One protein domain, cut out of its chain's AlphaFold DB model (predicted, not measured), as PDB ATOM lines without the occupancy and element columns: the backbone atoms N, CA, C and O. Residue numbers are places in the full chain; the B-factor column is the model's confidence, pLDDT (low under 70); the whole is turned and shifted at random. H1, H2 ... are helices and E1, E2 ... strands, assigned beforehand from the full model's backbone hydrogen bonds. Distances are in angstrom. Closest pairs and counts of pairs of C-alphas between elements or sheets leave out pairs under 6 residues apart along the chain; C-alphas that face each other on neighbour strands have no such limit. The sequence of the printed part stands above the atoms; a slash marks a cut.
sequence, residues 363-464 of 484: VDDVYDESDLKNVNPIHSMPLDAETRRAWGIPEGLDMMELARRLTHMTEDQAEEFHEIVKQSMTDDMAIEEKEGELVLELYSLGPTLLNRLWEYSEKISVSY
ATOM      1  N   VAL A 363     -11.961  12.937 -37.241       68.75
ATOM      2  CA  VAL A 363     -11.082  13.525 -38.251       68.75
ATOM      3  C   VAL A 363     -11.906  13.632 -39.521       68.75
ATOM      4  O   VAL A 363     -12.301  12.611 -40.078       68.75
ATOM      5  N   ASP A 364     -12.195  14.864 -39.924       74.75
ATOM      6  CA  ASP A 364     -12.814  15.158 -41.209       74.75
ATOM      7  C   ASP A 364     -11.771  15.858 -42.090       74.75
ATOM      8  O   ASP A 364     -11.301  16.957 -41.768       74.75
ATOM      9  N   ASP A 365     -11.403  15.201 -43.187       76.25
ATOM     10  CA  ASP A 365     -10.494  15.736 -44.198       76.25
ATOM     11  C   ASP A 365     -11.303  16.420 -45.309       76.25
ATOM     12  O   ASP A 365     -12.321  15.901 -45.771       76.25
ATOM     13  N   VAL A 366     -10.868  17.612 -45.719       76.38
ATOM     14  CA  VAL A 366     -11.546  18.458 -46.706       76.38
ATOM     15  C   VAL A 366     -10.543  18.922 -47.754       76.38
ATOM     16  O   VAL A 366      -9.654  19.733 -47.474       76.38
ATOM     17  N   TYR A 367     -10.729  18.432 -48.975       72.25
ATOM     18  CA  TYR A 367      -9.958  18.799 -50.157       72.25
ATOM     19  C   TYR A 367     -10.772  19.751 -51.044       72.25
ATOM     20  O   TYR A 367     -10.238  20.740 -51.551       72.25
ATOM     21  N   ASP A 368     -12.080  19.502 -51.196       72.38
ATOM     22  CA  ASP A 368     -12.976  20.327 -52.012       72.38
ATOM     23  C   ASP A 368     -14.371  20.595 -51.392       72.38
ATOM     24  O   ASP A 368     -14.714  20.170 -50.288       72.38
ATOM     25  N   GLU A 369     -15.205  21.369 -52.100       72.88
ATOM     26  CA  GLU A 369     -16.553  21.753 -51.645       72.88
ATOM     27  C   GLU A 369     -17.545  20.567 -51.572       72.88
ATOM     28  O   GLU A 369     -18.613  20.662 -50.958       72.88
ATOM     29  N   SER A 370     -17.238  19.436 -52.209       73.94
ATOM     30  CA  SER A 370     -18.038  18.217 -52.109       73.94
ATOM     31  C   SER A 370     -17.812  17.486 -50.783       73.94
ATOM     32  O   SER A 370     -18.797  17.007 -50.214       73.94
ATOM     33  N   ASP A 371     -16.591  17.516 -50.237       71.88
ATOM     34  CA  ASP A 371     -16.251  16.911 -48.941       71.88
ATOM     35  C   ASP A 371     -17.018  17.559 -47.785       71.88
ATOM     36  O   ASP A 371     -17.543  16.861 -46.917       71.88
ATOM     37  N   LEU A 372     -17.209  18.885 -47.833       77.69
ATOM     38  CA  LEU A 372     -17.964  19.676 -46.845       77.69
ATOM     39  C   LEU A 372     -19.398  19.171 -46.587       77.69
ATOM     40  O   LEU A 372     -20.004  19.520 -45.576       77.69
ATOM     41  N   LYS A 373     -19.964  18.361 -47.491       81.19
ATOM     42  CA  LYS A 373     -21.297  17.745 -47.338       81.19
ATOM     43  C   LYS A 373     -21.279  16.492 -46.458       81.19
ATOM     44  O   LYS A 373     -22.337  16.089 -45.977       81.19
ATOM     45  N   ASN A 374     -20.106  15.884 -46.289       76.44
ATOM     46  CA  ASN A 374     -19.876  14.643 -45.553       76.44
ATOM     47  C   ASN A 374     -19.236  14.888 -44.173       76.44
ATOM     48  O   ASN A 374     -19.355  14.026 -43.305       76.44
ATOM     49  N   VAL A 375     -18.620  16.061 -43.971       76.50
ATOM     50  CA  VAL A 375     -18.062  16.535 -42.690       76.50
ATOM     51  C   VAL A 375     -19.084  16.432 -41.552       76.50
ATOM     52  O   VAL A 375     -20.276  16.716 -41.716       76.50
ATOM     53  N   ASN A 376     -18.610  16.081 -40.358       75.94
ATOM     54  CA  ASN A 376     -19.435  15.908 -39.177       75.94
ATOM     55  C   ASN A 376     -20.193  17.204 -38.804       75.94
ATOM     56  O   ASN A 376     -19.578  18.264 -38.621       75.94
ATOM     57  N   PRO A 377     -21.525  17.146 -38.585       76.31
ATOM     58  CA  PRO A 377     -22.330  18.309 -38.212       76.31
ATOM     59  C   PRO A 377     -21.835  19.081 -36.983       76.31
ATOM     60  O   PRO A 377     -22.151  20.265 -36.871       76.31
ATOM     61  N   ILE A 378     -21.050  18.462 -36.089       74.81
ATOM     62  CA  ILE A 378     -20.433  19.112 -34.919       74.81
ATOM     63  C   ILE A 378     -19.640  20.366 -35.318       74.81
ATOM     64  O   ILE A 378     -19.705  21.372 -34.611       74.81
ATOM     65  N   HIS A 379     -18.982  20.363 -36.479       77.38
ATOM     66  CA  HIS A 379     -18.224  21.513 -36.983       77.38
ATOM     67  C   HIS A 379     -19.107  22.719 -37.358       77.38
ATOM     68  O   HIS A 379     -18.628  23.852 -37.357       77.38
ATOM     69  N   SER A 380     -20.403  22.488 -37.599       76.12
ATOM     70  CA  SER A 380     -21.422  23.519 -37.854       76.12
ATOM     71  C   SER A 380     -22.235  23.918 -36.609       76.12
ATOM     72  O   SER A 380     -23.063  24.829 -36.665       76.12
ATOM     73  N   MET A 381     -22.052  23.233 -35.471       75.50
ATOM     74  CA  MET A 381     -22.874  23.476 -34.283       75.50
ATOM     75  C   MET A 381     -22.501  24.796 -33.586       75.50
ATOM     76  O   MET A 381     -21.319  25.121 -33.450       75.50
ATOM     77  N   PRO A 382     -23.485  25.555 -33.063       77.62
ATOM     78  CA  PRO A 382     -23.212  26.782 -32.327       77.62
ATOM     79  C   PRO A 382     -22.531  26.472 -30.985       77.62
ATOM     80  O   PRO A 382     -23.184  26.136 -29.997       77.62
ATOM     81  N   LEU A 383     -21.204  26.611 -30.955       78.12
ATOM     82  CA  LEU A 383     -20.389  26.472 -29.747       78.12
ATOM     83  C   LEU A 383     -20.648  27.621 -28.764       78.12
ATOM     84  O   LEU A 383     -20.651  28.795 -29.153       78.12
ATOM     85  N   ASP A 384     -20.789  27.289 -27.481       82.56
ATOM     86  CA  ASP A 384     -20.923  28.266 -26.403       82.56
ATOM     87  C   ASP A 384     -19.608  29.028 -26.134       82.56
ATOM     88  O   ASP A 384     -18.513  28.626 -26.540       82.56
ATOM     89  N   ALA A 385     -19.713  30.147 -25.415       81.06
ATOM     90  CA  ALA A 385     -18.584  31.037 -25.152       81.06
ATOM     91  C   ALA A 385     -17.485  30.427 -24.254       81.06
ATOM     92  O   ALA A 385     -16.329  30.843 -24.340       81.06
ATOM     93  N   GLU A 386     -17.799  29.456 -23.388       75.88
ATOM     94  CA  GLU A 386     -16.788  28.780 -22.570       75.88
ATOM     95  C   GLU A 386     -16.023  27.740 -23.398       75.88
ATOM     96  O   GLU A 386     -14.790  27.732 -23.339       75.88
ATOM     97  N   THR A 387     -16.716  26.958 -24.230       76.12
ATOM     98  CA  THR A 387     -16.101  25.999 -25.163       76.12
ATOM     99  C   THR A 387     -15.229  26.703 -26.207       76.12
ATOM    100  O   THR A 387     -14.050  26.365 -26.343       76.12
ATOM    101  N   ARG A 388     -15.732  27.767 -26.858       81.19
ATOM    102  CA  ARG A 388     -14.939  28.602 -27.787       81.19
ATOM    103  C   ARG A 388     -13.652  29.109 -27.137       81.19
ATOM    104  O   ARG A 388     -12.564  28.940 -27.688       81.19
ATOM    105  N   ARG A 389     -13.748  29.655 -25.922       79.38
ATOM    106  CA  ARG A 389     -12.592  30.141 -25.150       79.38
ATOM    107  C   ARG A 389     -11.624  29.024 -24.747       79.38
ATOM    108  O   ARG A 389     -10.424  29.277 -24.676       79.38
ATOM    109  N   ALA A 390     -12.112  27.817 -24.455       73.88
ATOM    110  CA  ALA A 390     -11.269  26.679 -24.085       73.88
ATOM    111  C   ALA A 390     -10.413  26.185 -25.264       73.88
ATOM    112  O   ALA A 390      -9.221  25.911 -25.091       73.88
ATOM    113  N   TRP A 391     -10.996  26.121 -26.463       76.88
ATOM    114  CA  TRP A 391     -10.283  25.704 -27.677       76.88
ATOM    115  C   TRP A 391      -9.493  26.857 -28.315       76.88
ATOM    116  O   TRP A 391      -8.505  26.624 -29.001       76.88
ATOM    117  N   GLY A 392      -9.818  28.108 -27.979       82.38
ATOM    118  CA  GLY A 392      -9.166  29.290 -28.545       82.38
ATOM    119  C   GLY A 392      -9.756  29.685 -29.897       82.38
ATOM    120  O   GLY A 392      -9.039  30.192 -30.752       82.38
ATOM    121  N   ILE A 393     -11.052  29.446 -30.085       85.12
ATOM    122  CA  ILE A 393     -11.807  29.854 -31.267       85.12
ATOM    123  C   ILE A 393     -12.273  31.303 -31.053       85.12
ATOM    124  O   ILE A 393     -12.949  31.562 -30.051       85.12
ATOM    125  N   PRO A 394     -11.936  32.247 -31.953       87.19
ATOM    126  CA  PRO A 394     -12.415  33.626 -31.887       87.19
ATOM    127  C   PRO A 394     -13.948  33.739 -31.819       87.19
ATOM    128  O   PRO A 394     -14.689  32.870 -32.290       87.19
ATOM    129  N   GLU A 395     -14.449  34.830 -31.238       84.19
ATOM    130  CA  GLU A 395     -15.878  35.156 -31.303       84.19
ATOM    131  C   GLU A 395     -16.266  35.508 -32.748       84.19
ATOM    132  O   GLU A 395     -15.521  36.189 -33.446       84.19
ATOM    133  N   GLY A 396     -17.413  35.013 -33.217       84.00
ATOM    134  CA  GLY A 396     -17.888  35.230 -34.590       84.00
ATOM    135  C   GLY A 396     -17.268  34.327 -35.667       84.00
ATOM    136  O   GLY A 396     -17.856  34.213 -36.735       84.00
ATOM    137  N   LEU A 397     -16.153  33.637 -35.393       87.44
ATOM    138  CA  LEU A 397     -15.563  32.686 -36.343       87.44
ATOM    139  C   LEU A 397     -16.422  31.417 -36.464       87.44
ATOM    140  O   LEU A 397     -16.849  30.847 -35.452       87.44
ATOM    141  N   ASP A 398     -16.637  30.964 -37.694       87.50
ATOM    142  CA  ASP A 398     -17.294  29.704 -38.040       87.50
ATOM    143  C   ASP A 398     -16.281  28.815 -38.782       87.50
ATOM    144  O   ASP A 398     -15.644  29.256 -39.738       87.50
ATOM    145  N   MET A 399     -16.076  27.587 -38.293       85.00
ATOM    146  CA  MET A 399     -15.049  26.681 -38.825       85.00
ATOM    147  C   MET A 399     -15.437  26.089 -40.181       85.00
ATOM    148  O   MET A 399     -14.576  25.942 -41.045       85.00
ATOM    149  N   MET A 400     -16.725  25.803 -40.384       84.88
ATOM    150  CA  MET A 400     -17.243  25.271 -41.643       84.88
ATOM    151  C   MET A 400     -17.157  26.333 -42.744       84.88
ATOM    152  O   MET A 400     -16.697  26.063 -43.850       84.88
ATOM    153  N   GLU A 401     -17.546  27.569 -42.425       87.69
ATOM    154  CA  GLU A 401     -17.440  28.698 -43.354       87.69
ATOM    155  C   GLU A 401     -15.978  29.086 -43.630       87.69
ATOM    156  O   GLU A 401     -15.665  29.486 -44.752       87.69
ATOM    157  N   LEU A 402     -15.065  28.932 -42.660       86.12
ATOM    158  CA  LEU A 402     -13.630  29.113 -42.898       86.12
ATOM    159  C   LEU A 402     -13.127  28.072 -43.902       86.12
ATOM    160  O   LEU A 402     -12.595  28.461 -44.939       86.12
ATOM    161  N   ALA A 403     -13.354  26.782 -43.636       85.00
ATOM    162  CA  ALA A 403     -12.958  25.687 -44.523       85.00
ATOM    163  C   ALA A 403     -13.498  25.874 -45.951       85.00
ATOM    164  O   ALA A 403     -12.733  25.833 -46.914       85.00
ATOM    165  N   ARG A 404     -14.788  26.212 -46.087       83.81
ATOM    166  CA  ARG A 404     -15.421  26.513 -47.379       83.81
ATOM    167  C   ARG A 404     -14.723  27.646 -48.138       83.81
ATOM    168  O   ARG A 404     -14.577  27.578 -49.357       83.81
ATOM    169  N   ARG A 405     -14.264  28.693 -47.446       84.94
ATOM    170  CA  ARG A 405     -13.495  29.774 -48.087       84.94
ATOM    171  C   ARG A 405     -12.111  29.311 -48.532       84.94
ATOM    172  O   ARG A 405     -11.684  29.740 -49.598       84.94
ATOM    173  N   LEU A 406     -11.439  28.436 -47.776       84.06
ATOM    174  CA  LEU A 406     -10.134  27.881 -48.171       84.06
ATOM    175  C   LEU A 406     -10.245  27.065 -49.472       84.06
ATOM    176  O   LEU A 406      -9.433  27.251 -50.381       84.06
ATOM    177  N   THR A 407     -11.305  26.257 -49.620       79.69
ATOM    178  CA  THR A 407     -11.563  25.487 -50.858       79.69
ATOM    179  C   THR A 407     -11.827  26.364 -52.091       79.69
ATOM    180  O   THR A 407     -11.705  25.894 -53.217       79.69
ATOM    181  N   HIS A 408     -12.175  27.645 -51.908       78.19
ATOM    182  CA  HIS A 408     -12.529  28.581 -52.991       78.19
ATOM    183  C   HIS A 408     -11.456  29.640 -53.302       78.19
ATOM    184  O   HIS A 408     -11.682  30.480 -54.171       78.19
ATOM    185  N   MET A 409     -10.293  29.622 -52.640       74.50
ATOM    186  CA  MET A 409      -9.191  30.552 -52.951       74.50
ATOM    187  C   MET A 409      -8.640  30.333 -54.371       74.50
ATOM    188  O   MET A 409      -8.655  29.210 -54.884       74.50
ATOM    189  N   THR A 410      -8.104  31.380 -55.002       78.50
ATOM    190  CA  THR A 410      -7.283  31.256 -56.223       78.50
ATOM    191  C   THR A 410      -5.866  30.770 -55.901       78.50
ATOM    192  O   THR A 410      -5.506  30.616 -54.737       78.50
ATOM    193  N   GLU A 411      -5.064  30.499 -56.932       74.75
ATOM    194  CA  GLU A 411      -3.647  30.127 -56.815       74.75
ATOM    195  C   GLU A 411      -2.843  31.206 -56.062       74.75
ATOM    196  O   GLU A 411      -2.407  30.952 -54.942       74.75
ATOM    197  N   ASP A 412      -2.818  32.444 -56.569       77.19
ATOM    198  CA  ASP A 412      -2.174  33.605 -55.923       77.19
ATOM    199  C   ASP A 412      -2.612  33.819 -54.454       77.19
ATOM    200  O   ASP A 412      -1.822  34.194 -53.587       77.19
ATOM    201  N   GLN A 413      -3.897  33.587 -54.155       79.94
ATOM    202  CA  GLN A 413      -4.462  33.745 -52.807       79.94
ATOM    203  C   GLN A 413      -4.034  32.623 -51.860       79.94
ATOM    204  O   GLN A 413      -3.920  32.836 -50.654       79.94
ATOM    205  N   ALA A 414      -3.812  31.421 -52.389       76.69
ATOM    206  CA  ALA A 414      -3.305  30.299 -51.619       76.69
ATOM    207  C   ALA A 414      -1.803  30.451 -51.320       76.69
ATOM    208  O   ALA A 414      -1.376  30.075 -50.230       76.69
ATOM    209  N   GLU A 415      -1.021  31.078 -52.207       78.00
ATOM    210  CA  GLU A 415       0.372  31.455 -51.916       78.00
ATOM    211  C   GLU A 415       0.461  32.471 -50.764       78.00
ATOM    212  O   GLU A 415       1.154  32.229 -49.774       78.00
ATOM    213  N   GLU A 416      -0.292  33.577 -50.821       80.06
ATOM    214  CA  GLU A 416      -0.316  34.568 -49.731       80.06
ATOM    215  C   GLU A 416      -0.892  33.968 -48.427       80.06
ATOM    216  O   GLU A 416      -0.375  34.235 -47.338       80.06
ATOM    217  N   PHE A 417      -1.895  33.083 -48.508       82.25
ATOM    218  CA  PHE A 417      -2.359  32.296 -47.357       82.25
ATOM    219  C   PHE A 417      -1.225  31.463 -46.738       82.25
ATOM    220  O   PHE A 417      -1.036  31.482 -45.517       82.25
ATOM    221  N   HIS A 418      -0.447  30.764 -47.570       79.56
ATOM    222  CA  HIS A 418       0.694  29.957 -47.146       79.56
ATOM    223  C   HIS A 418       1.748  30.836 -46.450       79.56
ATOM    224  O   HIS A 418       2.220  30.487 -45.365       79.56
ATOM    225  N   GLU A 419       2.062  32.022 -46.985       82.75
ATOM    226  CA  GLU A 419       2.954  32.974 -46.312       82.75
ATOM    227  C   GLU A 419       2.431  33.405 -44.931       82.75
ATOM    228  O   GLU A 419       3.195  33.415 -43.962       82.75
ATOM    229  N   ILE A 420       1.135  33.720 -44.803       84.88
ATOM    230  CA  ILE A 420       0.517  34.116 -43.524       84.88
ATOM    231  C   ILE A 420       0.632  32.991 -42.486       84.88
ATOM    232  O   ILE A 420       0.931  33.269 -41.315       84.88
ATOM    233  N   VAL A 421       0.424  31.737 -42.906       82.94
ATOM    234  CA  VAL A 421       0.629  30.546 -42.072       82.94
ATOM    235  C   VAL A 421       2.097  30.445 -41.658       82.94
ATOM    236  O   VAL A 421       2.375  30.510 -40.460       82.94
ATOM    237  N   LYS A 422       3.041  30.388 -42.613       82.25
ATOM    238  CA  LYS A 422       4.492  30.253 -42.364       82.25
ATOM    239  C   LYS A 422       5.048  31.332 -41.431       82.25
ATOM    240  O   LYS A 422       5.813  31.025 -40.518       82.25
ATOM    241  N   GLN A 423       4.627  32.587 -41.592       82.00
ATOM    242  CA  GLN A 423       5.038  33.704 -40.728       82.00
ATOM    243  C   GLN A 423       4.464  33.638 -39.300       82.00
ATOM    244  O   GLN A 423       4.930  34.362 -38.416       82.00
ATOM    245  N   SER A 424       3.436  32.818 -39.073       77.38
ATOM    246  CA  SER A 424       2.677  32.743 -37.818       77.38
ATOM    247  C   SER A 424       2.751  31.372 -37.131       77.38
ATOM    248  O   SER A 424       2.077  31.187 -36.116       77.38
ATOM    249  N   MET A 425       3.539  30.427 -37.661       75.38
ATOM    250  CA  MET A 425       3.694  29.086 -37.091       75.38
ATOM    251  C   MET A 425       4.252  29.139 -35.665       75.38
ATOM    252  O   MET A 425       5.120  29.950 -35.334       75.38
ATOM    253  N   THR A 426       3.782  28.220 -34.826       76.50
ATOM    254  CA  THR A 426       4.338  27.949 -33.495       76.50
ATOM    255  C   THR A 426       4.410  26.445 -33.281       76.50
ATOM    256  O   THR A 426       3.516  25.749 -33.753       76.50
ATOM    257  N   ASP A 427       5.387  25.968 -32.507       68.75
ATOM    258  CA  ASP A 427       5.659  24.541 -32.241       68.75
ATOM    259  C   ASP A 427       4.446  23.713 -31.741       68.75
ATOM    260  O   ASP A 427       4.474  22.489 -31.809       68.75
ATOM    261  N   ASP A 428       3.383  24.362 -31.246       68.31
ATOM    262  CA  ASP A 428       2.130  23.728 -30.800       68.31
ATOM    263  C   ASP A 428       1.108  23.448 -31.939       68.31
ATOM    264  O   ASP A 428       0.041  22.888 -31.671       68.31
ATOM    265  N   MET A 429       1.373  23.872 -33.184       76.56
ATOM    266  CA  MET A 429       0.460  23.721 -34.333       76.56
ATOM    267  C   MET A 429       0.765  22.456 -35.143       76.56
ATOM    268  O   MET A 429       1.924  22.176 -35.443       76.56
ATOM    269  N   ALA A 430      -0.276  21.735 -35.562       73.00
ATOM    270  CA  ALA A 430      -0.160  20.597 -36.471       73.00
ATOM    271  C   ALA A 430      -0.394  21.075 -37.910       73.00
ATOM    272  O   ALA A 430      -1.526  21.317 -38.338       73.00
ATOM    273  N   ILE A 431       0.716  21.282 -38.614       76.12
ATOM    274  CA  ILE A 431       0.774  21.737 -40.001       76.12
ATOM    275  C   ILE A 431       1.842  20.889 -40.686       76.12
ATOM    276  O   ILE A 431       2.988  20.876 -40.233       76.12
ATOM    277  N   GLU A 432       1.480  20.204 -41.764       72.88
ATOM    278  CA  GLU A 432       2.413  19.411 -42.565       72.88
ATOM    279  C   GLU A 432       2.519  20.003 -43.969       72.88
ATOM    280  O   GLU A 432       1.516  20.354 -44.586       72.88
ATOM    281  N   GLU A 433       3.744  20.120 -44.475       69.56
ATOM    282  CA  GLU A 433       4.027  20.542 -45.846       69.56
ATOM    283  C   GLU A 433       4.660  19.347 -46.573       69.56
ATOM    284  O   GLU A 433       5.757  18.910 -46.212       69.56
ATOM    285  N   LYS A 434       3.947  18.780 -47.551       65.12
ATOM    286  CA  LYS A 434       4.336  17.570 -48.296       65.12
ATOM    287  C   LYS A 434       4.171  17.827 -49.789       65.12
ATOM    288  O   LYS A 434       3.078  18.119 -50.239       65.12
ATOM    289  N   GLU A 435       5.260  17.747 -50.550       61.94
ATOM    290  CA  GLU A 435       5.260  17.790 -52.030       61.94
ATOM    291  C   GLU A 435       4.537  18.993 -52.694       61.94
ATOM    292  O   GLU A 435       4.213  18.941 -53.874       61.94
ATOM    293  N   GLY A 436       4.347  20.107 -51.973       60.91
ATOM    294  CA  GLY A 436       3.600  21.289 -52.442       60.91
ATOM    295  C   GLY A 436       2.190  21.404 -51.850       60.91
ATOM    296  O   GLY A 436       1.592  22.477 -51.875       60.91
ATOM    297  N   GLU A 437       1.690  20.338 -51.225       60.56
ATOM    298  CA  GLU A 437       0.488  20.357 -50.400       60.56
ATOM    299  C   GLU A 437       0.771  20.948 -49.015       60.56
ATOM    300  O   GLU A 437       1.756  20.610 -48.351       60.56
ATOM    301  N   LEU A 438      -0.148  21.794 -48.550       74.94
ATOM    302  CA  LEU A 438      -0.193  22.288 -47.177       74.94
ATOM    303  C   LEU A 438      -1.399  21.661 -46.465       74.94
ATOM    304  O   LEU A 438      -2.543  21.965 -46.800       74.94
ATOM    305  N   VAL A 439      -1.127  20.801 -45.484       75.81
ATOM    306  CA  VAL A 439      -2.109  20.102 -44.645       75.81
ATOM    307  C   VAL A 439      -2.233  20.848 -43.317       75.81
ATOM    308  O   VAL A 439      -1.246  20.993 -42.592       75.81
ATOM    309  N   LEU A 440      -3.429  21.341 -42.982       78.56
ATOM    310  CA  LEU A 440      -3.653  22.160 -41.781       78.56
ATOM    311  C   LEU A 440      -4.749  21.586 -40.886       78.56
ATOM    312  O   LEU A 440      -5.915  21.596 -41.278       78.56
ATOM    313  N   GLU A 441      -4.420  21.237 -39.641       83.25
ATOM    314  CA  GLU A 441      -5.438  20.962 -38.623       83.25
ATOM    315  C   GLU A 441      -5.981  22.283 -38.050       83.25
ATOM    316  O   GLU A 441      -5.359  22.890 -37.170       83.25
ATOM    317  N   LEU A 442      -7.162  22.728 -38.503       83.38
ATOM    318  CA  LEU A 442      -7.716  24.053 -38.166       83.38
ATOM    319  C   LEU A 442      -7.841  24.300 -36.652       83.38
ATOM    320  O   LEU A 442      -7.547  25.394 -36.165       83.38
ATOM    321  N   TYR A 443      -8.218  23.279 -35.877       82.31
ATOM    322  CA  TYR A 443      -8.351  23.375 -34.417       82.31
ATOM    323  C   TYR A 443      -7.004  23.487 -33.672       82.31
ATOM    324  O   TYR A 443      -6.992  23.851 -32.494       82.31
ATOM    325  N   SER A 444      -5.868  23.234 -34.338       83.00
ATOM    326  CA  SER A 444      -4.522  23.411 -33.767       83.00
ATOM    327  C   SER A 444      -3.981  24.843 -33.907       83.00
ATOM    328  O   SER A 444      -3.202  25.289 -33.064       83.00
ATOM    329  N   LEU A 445      -4.444  25.598 -34.913       80.06
ATOM    330  CA  LEU A 445      -3.879  26.896 -35.322       80.06
ATOM    331  C   LEU A 445      -3.999  28.002 -34.253       80.06
ATOM    332  O   LEU A 445      -3.277  28.999 -34.280       80.06
ATOM    333  N   GLY A 446      -4.904  27.842 -33.285       83.50
ATOM    334  CA  GLY A 446      -5.069  28.762 -32.160       83.50
ATOM    335  C   GLY A 446      -5.613  30.156 -32.533       83.50
ATOM    336  O   GLY A 446      -5.732  30.514 -33.705       83.50
ATOM    337  N   PRO A 447      -5.961  30.988 -31.533       84.75
ATOM    338  CA  PRO A 447      -6.797  32.175 -31.744       84.75
ATOM    339  C   PRO A 447      -6.159  33.235 -32.644       84.75
ATOM    340  O   PRO A 447      -6.856  33.872 -33.430       84.75
ATOM    341  N   THR A 448      -4.844  33.440 -32.533       86.44
ATOM    342  CA  THR A 448      -4.135  34.501 -33.261       86.44
ATOM    343  C   THR A 448      -4.075  34.223 -34.760       86.44
ATOM    344  O   THR A 448      -4.320  35.132 -35.552       86.44
ATOM    345  N   LEU A 449      -3.759  32.983 -35.151       86.19
ATOM    346  CA  LEU A 449      -3.706  32.600 -36.558       86.19
ATOM    347  C   LEU A 449      -5.121  32.418 -37.110       86.19
ATOM    348  O   LEU A 449      -5.425  33.030 -38.126       86.19
ATOM    349  N   LEU A 450      -6.020  31.725 -36.399       88.81
ATOM    350  CA  LEU A 450      -7.427  31.592 -36.805       88.81
ATOM    351  C   LEU A 450      -8.083  32.943 -37.116       88.81
ATOM    352  O   LEU A 450      -8.738  33.073 -38.146       88.81
ATOM    353  N   ASN A 451      -7.869  33.969 -36.284       89.62
ATOM    354  CA  ASN A 451      -8.416  35.299 -36.551       89.62
ATOM    355  C   ASN A 451      -7.783  35.965 -37.791       89.62
ATOM    356  O   ASN A 451      -8.497  36.572 -38.583       89.62
ATOM    357  N   ARG A 452      -6.465  35.820 -38.004       88.12
ATOM    358  CA  ARG A 452      -5.789  36.326 -39.215       88.12
ATOM    359  C   ARG A 452      -6.291  35.640 -40.486       88.12
ATOM    360  O   ARG A 452      -6.589  36.331 -41.455       88.12
ATOM    361  N   LEU A 453      -6.402  34.310 -40.473       88.31
ATOM    362  CA  LEU A 453      -6.897  33.527 -41.609       88.31
ATOM    363  C   LEU A 453      -8.368  33.839 -41.896       88.31
ATOM    364  O   LEU A 453      -8.746  33.980 -43.055       88.31
ATOM    365  N   TRP A 454      -9.182  34.029 -40.857       90.62
ATOM    366  CA  TRP A 454     -10.568  34.463 -40.999       90.62
ATOM    367  C   TRP A 454     -10.678  35.846 -41.650       90.62
ATOM    368  O   TRP A 454     -11.315  35.961 -42.697       90.62
ATOM    369  N   GLU A 455      -9.992  36.865 -41.118       89.50
ATOM    370  CA  GLU A 455      -9.953  38.214 -41.704       89.50
ATOM    371  C   GLU A 455      -9.423  38.220 -43.149       89.50
ATOM    372  O   GLU A 455      -9.868  39.019 -43.973       89.50
ATOM    373  N   TYR A 456      -8.451  37.360 -43.458       87.19
ATOM    374  CA  TYR A 456      -7.903  37.196 -44.803       87.19
ATOM    375  C   TYR A 456      -8.925  36.560 -45.760       87.19
ATOM    376  O   TYR A 456      -9.234  37.129 -46.808       87.19
ATOM    377  N   SER A 457      -9.542  35.447 -45.347       84.25
ATOM    378  CA  SER A 457     -10.611  34.771 -46.094       84.25
ATOM    379  C   SER A 457     -11.813  35.688 -46.362       84.25
ATOM    380  O   SER A 457     -12.429  35.618 -47.422       84.25
ATOM    381  N   GLU A 458     -12.132  36.586 -45.423       84.38
ATOM    382  CA  GLU A 458     -13.219  37.550 -45.563       84.38
ATOM    383  C   GLU A 458     -12.882  38.601 -46.631       84.38
ATOM    384  O   GLU A 458     -13.686  38.822 -47.538       84.38
ATOM    385  N   LYS A 459     -11.664  39.165 -46.611       81.56
ATOM    386  CA  LYS A 459     -11.175  40.106 -47.642       81.56
ATOM    387  C   LYS A 459     -11.213  39.495 -49.048       81.56
ATOM    388  O   LYS A 459     -11.630  40.176 -49.983       81.56
ATOM    389  N   ILE A 460     -10.850  38.218 -49.185       73.75
ATOM    390  CA  ILE A 460     -10.968  37.462 -50.444       73.75
ATOM    391  C   ILE A 460     -12.434  37.272 -50.852       73.75
ATOM    392  O   ILE A 460     -12.804  37.550 -51.989       73.75
ATOM    393  N   SER A 461     -13.301  36.849 -49.927       62.91
ATOM    394  CA  SER A 461     -14.720  36.624 -50.240       62.91
ATOM    395  C   SER A 461     -15.441  37.895 -50.719       62.91
ATOM    396  O   SER A 461     -16.376  37.820 -51.514       62.91
ATOM    397  N   VAL A 462     -14.976  39.073 -50.283       59.19
ATOM    398  CA  VAL A 462     -15.509  40.379 -50.696       59.19
ATOM    399  C   VAL A 462     -15.015  40.801 -52.087       59.19
ATOM    400  O   VAL A 462     -15.763  41.471 -52.801       59.19
ATOM    401  N   SER A 463     -13.810  40.401 -52.517       52.59
ATOM    402  CA  SER A 463     -13.308  40.720 -53.866       52.59
ATOM    403  C   SER A 463     -13.961  39.870 -54.965       52.59
ATOM    404  O   SER A 463     -14.116  40.343 -56.090       52.59
ATOM    405  N   TYR A 464     -14.448  38.674 -54.625       45.31
ATOM    406  CA  TYR A 464     -15.181  37.767 -55.521       45.31
ATOM    407  C   TYR A 464     -16.701  38.020 -55.592       45.31
ATOM    408  O   TYR A 464     -17.488  37.109 -55.847       45.31
TER     409      TYR A 464
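What this domain is: This is residues 363 to 464 of the 484 residues of an uncharacterized protein of Phycomyces blakesleeanus (strain ATCC 8743b / DSM 1359 / FGSC 10004 / NBRC 33097 / NRRL 1555) (UniProt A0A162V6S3). H4 and H5 lie side by side, running opposite ways, and H3 crosses the later part of H5; on the side of H3 and H4 away from H5 lie a small hairpin, E2 and E3, and the lone strand E1. The short helices H1 and H2, with the links around them, make a loose loop at one end of this body. The printed part has 102 residues, with five named helices and three named strands in the order E1, H1, H2, H3, H4, E2, E3, H5. The class is mixed, helices and strands; the two-stranded sheet, in the order E2 - E3, is antiparallel. The whole is compact, with a radius of gyration of the C-alphas of 13.3 A, and spans 36 by 32 by 28 A.

Where its parts are: E1, residues 363 to 366, begins with C-alpha 363 at (-11.082, 13.525, -38.251). H1 is residues 377 to 380, and H2 is residues 385 to 391. H3, residues 399 to 407, is 12.6 A long from first to last C-alpha, and H4, residues 411 to 422, is 16.6 A long. E2, residues 431 to 434, is followed by E3, residues 437 to 441, 13.2 A long; C-alpha 437 is at (0.488, 20.357, -50.400). H5, residues 446 to 463, is the longest helix at 26.1 A and ends with C-alpha 463 at (-13.308, 40.720, -53.866).

How they stand to each other: E1 pairs with no named strand; it is near E3, and its closest C-alpha pair with H3 is Val 366 and Ala 403, 7.7 A. H1 touches H3, with the closest C-alphas, Ser 380 and Met 400, 5.9 A apart. H2 touches no helix; it is close to but not clearly touching H5, where the closest C-alphas, Trp 391 and Gly 446, are 7.5 A apart. H3 touches H5, with residues 454 to 461 of H5 alone, at a steep tilt of 54 degrees, the same way; the closest C-alphas are those of Arg 405 and Ser 457, 6.1 A. H3 and H4 are only just apart, with a closest distance of 8.0 A. H4 touches H5 at a shallow tilt of 18 degrees, opposite ways; the closest C-alphas, Val 421 and Leu 449, are 7.3 A apart. E2 and E3 form a hairpin, antiparallel at 161 degrees; N 432 and O 439 are 3.0 A apart and N 439 and O 432 are 2.8 A apart, within hydrogen-bond range. In H2, H3, H4 and H5 every O i to N i+4 pair is within hydrogen-bond range; H1 is too short for such a pair.

The domain as a whole: The two C-alphas farthest apart are those of Glu 386 and Glu 435, 38.4 A. The printed part has no cut and no long link. Its mean pLDDT is 78.2, with values under 70 at residue 363 and residues 427 to 428, 433 to 437 and 461 to 464.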